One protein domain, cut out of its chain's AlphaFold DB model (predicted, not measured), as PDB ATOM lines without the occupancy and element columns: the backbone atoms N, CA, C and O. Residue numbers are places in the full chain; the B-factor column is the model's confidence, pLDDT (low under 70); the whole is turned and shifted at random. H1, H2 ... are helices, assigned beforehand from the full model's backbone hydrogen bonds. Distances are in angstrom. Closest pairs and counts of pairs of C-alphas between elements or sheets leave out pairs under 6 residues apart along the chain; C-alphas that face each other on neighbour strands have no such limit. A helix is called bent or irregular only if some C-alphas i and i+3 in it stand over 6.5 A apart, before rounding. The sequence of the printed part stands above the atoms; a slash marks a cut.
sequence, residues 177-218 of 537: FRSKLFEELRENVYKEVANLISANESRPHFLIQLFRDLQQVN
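This is residues 177 to 218 of the 537 residues of an uncharacterized protein of Photinus pyralis (UniProt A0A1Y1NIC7). A long helix, H1, and a shorter one, H2, make an open, flat V: the chain turns at the far end of H1 through residues 200 to 203, and H2 folds back from there, so that the two arms come near each other only by the turn. Away from the turn the space between the arms is empty, and no third part packs on either helix. The printed part has 42 residues with two named helices, H1 then H2, and no named strand; its class is all helix. It is loose, with a radius of gyration of the C-alphas of 12.9 A, and spans 39 by 24 by 6 A.

H1, the longest helix, holds residues 177 to 199 and measures 32.4 A from C-alpha 177 at (146.248, 96.243, 107.505) to C-alpha 199 at (131.876, 84.105, 133.898). H2 holds residues 204 to 216 and measures 18.7 A, ending with C-alpha 216 at (147.728, 99.618, 138.189). Neither helix is bent.

H1 and H2 are close but not clearly touching, with 1 pair of C-alphas within 8 A. Their closest C-alphas, those of Ile 197 and Leu 207, are 7.9 A apart. The helices run opposite ways at a shallow tilt of 34.6 degrees, only just short of steep. Their centres are 18.5 A apart. In H1 and H2 every O i to N i+4 pair is within hydrogen-bond range. Residues 177 to 195, of H1, stand free, and so do residues 208 to 218, of which 208 to 216 belong to H2.

The two C-alphas farthest apart, those of Phe 177 and Ser 202, are 39.2 A apart. The printed part has no cut, and the link from H1 to H2, 4 residues, is tight. The mean pLDDT of the printed part is 88.0, and residues 177 to 178 are under 70.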
ATOM      1  N   PHE A 177     145.843  97.497 106.857       59.59
ATOM      2  CA  PHE A 177     146.248  96.243 107.505       59.59
ATOM      3  C   PHE A 177     146.553  96.423 109.001       59.59
ATOM      4  O   PHE A 177     146.183  95.579 109.807       59.59
ATOM      5  N   ARG A 178     147.178  97.543 109.395       65.06
ATOM      6  CA  ARG A 178     147.435  97.878 110.805       65.06
ATOM      7  C   ARG A 178     146.170  98.302 111.541       65.06
ATOM      8  O   ARG A 178     145.993  97.869 112.670       65.06
ATOM      9  N   SER A 179     145.293  99.094 110.922       74.31
ATOM     10  CA  SER A 179     144.001  99.429 111.526       74.31
ATOM     11  C   SER A 179     143.110  98.196 111.628       74.31
ATOM     12  O   SER A 179     142.548  97.985 112.689       74.31
ATOM     13  N   LYS A 180     143.058  97.318 110.613       82.38
ATOM     14  CA  LYS A 180     142.306  96.058 110.723       82.38
ATOM     15  C   LYS A 180     142.871  95.117 111.791       82.38
ATOM     16  O   LYS A 180     142.088  94.578 112.556       82.38
ATOM     17  N   LEU A 181     144.194  94.958 111.889       81.62
ATOM     18  CA  LEU A 181     144.822  94.162 112.954       81.62
ATOM     19  C   LEU A 181     144.572  94.759 114.350       81.62
ATOM     20  O   LEU A 181     144.379  94.018 115.307       81.62
ATOM     21  N   PHE A 182     144.563  96.090 114.470       88.25
ATOM     22  CA  PHE A 182     144.226  96.783 115.713       88.25
ATOM     23  C   PHE A 182     142.742  96.631 116.072       88.25
ATOM     24  O   PHE A 182     142.430  96.372 117.228       88.25
ATOM     25  N   GLU A 183     141.844  96.726 115.092       86.19
ATOM     26  CA  GLU A 183     140.404  96.501 115.257       86.19
ATOM     27  C   GLU A 183     140.132  95.052 115.686       86.19
ATOM     28  O   GLU A 183     139.450  94.816 116.672       86.19
ATOM     29  N   GLU A 184     140.745  94.078 115.012       90.75
ATOM     30  CA  GLU A 184     140.646  92.650 115.324       90.75
ATOM     31  C   GLU A 184     141.214  92.326 116.717       90.75
ATOM     32  O   GLU A 184     140.606  91.573 117.475       90.75
ATOM     33  N   LEU A 185     142.326  92.957 117.115       91.44
ATOM     34  CA  LEU A 185     142.837  92.880 118.485       91.44
ATOM     35  C   LEU A 185     141.877  93.525 119.498       91.44
ATOM     36  O   LEU A 185     141.665  92.956 120.565       91.44
ATOM     37  N   ARG A 186     141.281  94.682 119.177       90.31
ATOM     38  CA  ARG A 186     140.326  95.382 120.048       90.31
ATOM     39  C   ARG A 186     139.065  94.552 120.269       90.31
ATOM     40  O   ARG A 186     138.660  94.386 121.414       90.31
ATOM     41  N   GLU A 187     138.491  93.987 119.211       91.19
ATOM     42  CA  GLU A 187     137.318  93.115 119.309       91.19
ATOM     43  C   GLU A 187     137.631  91.827 120.080       91.19
ATOM     44  O   GLU A 187     136.825  91.407 120.905       91.19
ATOM     45  N   ASN A 188     138.820  91.239 119.903       92.75
ATOM     46  CA  ASN A 188     139.257  90.104 120.722       92.75
ATOM     47  C   ASN A 188     139.403  90.487 122.208       92.75
ATOM     48  O   ASN A 188     138.940  89.748 123.072       92.75
ATOM     49  N   VAL A 189     139.979  91.654 122.524       88.94
ATOM     50  CA  VAL A 189     140.082  92.152 123.909       88.94
ATOM     51  C   VAL A 189     138.701  92.430 124.507       88.94
ATOM     52  O   VAL A 189     138.437  92.000 125.625       88.94
ATOM     53  N   TYR A 190     137.793  93.090 123.782       93.56
ATOM     54  CA  TYR A 190     136.423  93.320 124.254       93.56
ATOM     55  C   TYR A 190     135.647  92.017 124.439       93.56
ATOM     56  O   TYR A 190     134.920  91.887 125.422       93.56
ATOM     57  N   LYS A 191     135.834  91.033 123.555       94.62
ATOM     58  CA  LYS A 191     135.225  89.708 123.687       94.62
ATOM     59  C   LYS A 191     135.728  88.973 124.930       94.62
ATOM     60  O   LYS A 191     134.907  88.487 125.696       94.62
ATOM     61  N   GLU A 192     137.037  88.921 125.175       93.12
ATOM     62  CA  GLU A 192     137.556  88.241 126.371       93.12
ATOM     63  C   GLU A 192     137.239  89.004 127.668       93.12
ATOM     64  O   GLU A 192     136.968  88.378 128.690       93.12
ATOM     65  N   VAL A 193     137.149  90.339 127.636       93.00
ATOM     66  CA  VAL A 193     136.612  91.124 128.763       93.00
ATOM     67  C   VAL A 193     135.123  90.834 128.989       93.00
ATOM     68  O   VAL A 193     134.709  90.735 130.138       93.00
ATOM     69  N   ALA A 194     134.322  90.635 127.939       92.62
ATOM     70  CA  ALA A 194     132.915  90.235 128.058       92.62
ATOM     71  C   ALA A 194     132.735  88.771 128.510       92.62
ATOM     72  O   ALA A 194     131.768  88.467 129.207       92.62
ATOM     73  N   ASN A 195     133.675  87.877 128.184       92.38
ATOM     74  CA  ASN A 195     133.725  86.517 128.728       92.38
ATOM     75  C   ASN A 195     134.069  86.541 130.229       92.38
ATOM     76  O   ASN A 195     133.388  85.895 131.020       92.38
ATOM     77  N   LEU A 196     135.100  87.305 130.622       92.06
ATOM     78  CA  LEU A 196     135.547  87.484 132.011       92.06
ATOM     79  C   LEU A 196     134.438  88.098 132.876       92.06
ATOM     80  O   LEU A 196     134.065  87.499 133.881       92.06
ATOM     81  N   ILE A 197     133.911  89.239 132.414       91.31
ATOM     82  CA  ILE A 197     132.483  89.583 132.337       91.31
ATOM     83  C   ILE A 197     131.527  88.511 132.883       91.31
ATOM     84  O   ILE A 197     131.334  88.342 134.088       91.31
ATOM     85  N   SER A 198     130.926  87.778 131.943       93.19
ATOM     86  CA  SER A 198     129.809  86.876 132.209       93.19
ATOM     87  C   SER A 198     130.163  85.700 133.127       93.19
ATOM     88  O   SER A 198     129.376  85.315 133.990       93.19
ATOM     89  N   ALA A 199     131.394  85.186 133.038       91.75
ATOM     90  CA  ALA A 199     131.876  84.105 133.898       91.75
ATOM     91  C   ALA A 199     131.976  84.481 135.393       91.75
ATOM     92  O   ALA A 199     132.110  83.588 136.226       91.75
ATOM     93  N   ASN A 200     131.923  85.774 135.739       91.50
ATOM     94  CA  ASN A 200     132.053  86.274 137.111       91.50
ATOM     95  C   ASN A 200     130.885  87.193 137.529       91.50
ATOM     96  O   ASN A 200     131.031  87.971 138.472       91.50
ATOM     97  N   GLU A 201     129.721  87.105 136.871       91.19
ATOM     98  CA  GLU A 201     128.532  87.930 137.179       91.19
ATOM     99  C   GLU A 201     128.103  87.867 138.658       91.19
ATOM    100  O   GLU A 201     127.696  88.881 139.224       91.19
ATOM    101  N   SER A 202     128.264  86.716 139.319       89.94
ATOM    102  CA  SER A 202     127.973  86.534 140.750       89.94
ATOM    103  C   SER A 202     129.010  87.154 141.700       89.94
ATOM    104  O   SER A 202     128.809  87.145 142.911       89.94
ATOM    105  N   ARG A 203     130.126  87.699 141.191       91.00
ATOM    106  CA  ARG A 203     131.270  88.180 141.992       91.00
ATOM    107  C   ARG A 203     131.655  89.629 141.644       91.00
ATOM    108  O   ARG A 203     132.799  89.892 141.259       91.00
ATOM    109  N   PRO A 204     130.745  90.610 141.815       88.69
ATOM    110  CA  PRO A 204     130.996  92.002 141.432       88.69
ATOM    111  C   PRO A 204     132.199  92.620 142.162       88.69
ATOM    112  O   PRO A 204     132.968  93.361 141.554       88.69
ATOM    113  N   HIS A 205     132.421  92.283 143.439       89.94
ATOM    114  CA  HIS A 205     133.573  92.779 144.203       89.94
ATOM    115  C   HIS A 205     134.916  92.278 143.649       89.94
ATOM    116  O   HIS A 205     135.859  93.063 143.545       89.94
ATOM    117  N   PHE A 206     134.987  91.009 143.227       91.00
ATOM    118  CA  PHE A 206     136.168  90.441 142.571       91.00
ATOM    119  C   PHE A 206     136.452  91.147 141.241       91.00
ATOM    120  O   PHE A 206     137.578  91.584 141.019       91.00
ATOM    121  N   LEU A 207     135.434  91.341 140.394       93.25
ATOM    122  CA  LEU A 207     135.584  92.067 139.129       93.25
ATOM    123  C   LEU A 207     136.074  93.509 139.340       93.25
ATOM    124  O   LEU A 207     136.998  93.946 138.656       93.25
ATOM    125  N   ILE A 208     135.505  94.242 140.304       90.06
ATOM    126  CA  ILE A 208     135.919  95.618 140.627       90.06
ATOM    127  C   ILE A 208     137.393  95.664 141.057       90.06
ATOM    128  O   ILE A 208     138.146  96.503 140.554       90.06
ATOM    129  N   GLN A 209     137.820  94.762 141.945       90.50
ATOM    130  CA  GLN A 209     139.207  94.712 142.409       90.50
ATOM    131  C   GLN A 209     140.164  94.268 141.287       90.50
ATOM    132  O   GLN A 209     141.181  94.920 141.068       90.50
ATOM    133  N   LEU A 210     139.795  93.263 140.488       89.75
ATOM    134  CA  LEU A 210     140.570  92.813 139.328       89.75
ATOM    135  C   LEU A 210     140.772  93.936 138.297       89.75
ATOM    136  O   LEU A 210     141.885  94.127 137.809       89.75
ATOM    137  N   PHE A 211     139.740  94.730 137.988       90.69
ATOM    138  CA  PHE A 211     139.896  95.890 137.103       90.69
ATOM    139  C   PHE A 211     140.748  97.001 137.730       90.69
ATOM    140  O   PHE A 211     141.551  97.609 137.021       90.69
ATOM    141  N   ARG A 212     140.629  97.247 139.041       87.88
ATOM    142  CA  ARG A 212     141.486  98.190 139.779       87.88
ATOM    143  C   ARG A 212     142.960  97.768 139.752       87.88
ATOM    144  O   ARG A 212     143.836  98.624 139.631       87.88
ATOM    145  N   ASP A 213     143.251  96.474 139.815       85.56
ATOM    146  CA  ASP A 213     144.623  95.962 139.775       85.56
ATOM    147  C   ASP A 213     145.179  95.939 138.349       85.56
ATOM    148  O   ASP A 213     146.288  96.418 138.125       85.56
ATOM    149  N   LEU A 214     144.379  95.545 137.352       87.31
ATOM    150  CA  LEU A 214     144.739  95.672 135.932       87.31
ATOM    151  C   LEU A 214     145.029  97.129 135.523       87.31
ATOM    152  O   LEU A 214     145.939  97.370 134.728       87.31
ATOM    153  N   GLN A 215     144.325  98.114 136.095       86.50
ATOM    154  CA  GLN A 215     144.612  99.545 135.901       86.50
ATOM    155  C   GLN A 215     145.958  99.985 136.505       86.50
ATOM    156  O   GLN A 215     146.598 100.892 135.970       86.50
ATOM    157  N   GLN A 216     146.421  99.341 137.580       82.12
ATOM    158  CA  GLN A 216     147.728  99.618 138.189       82.12
ATOM    159  C   GLN A 216     148.900  99.037 137.373       82.12
ATOM    160  O   GLN A 216     150.039  99.471 137.555       82.12
ATOM    161  N   VAL A 217     148.649  98.140 136.405       85.81
ATOM    162  CA  VAL A 217     149.655  97.589 135.471       85.81
ATOM    163  C   VAL A 217     150.013  98.605 134.361       85.81
ATOM    164  O   VAL A 217     149.863  98.386 133.152       85.81
ATOM    165  N   ASN A 218     150.493  99.768 134.803       83.00
ATOM    166  CA  ASN A 218     150.696 100.982 134.011       83.00
ATOM    167  C   ASN A 218     151.979 101.000 133.157       83.00
ATOM    168  O   ASN A 218     152.103 101.841 132.267       83.00
TER     169      ASN A 218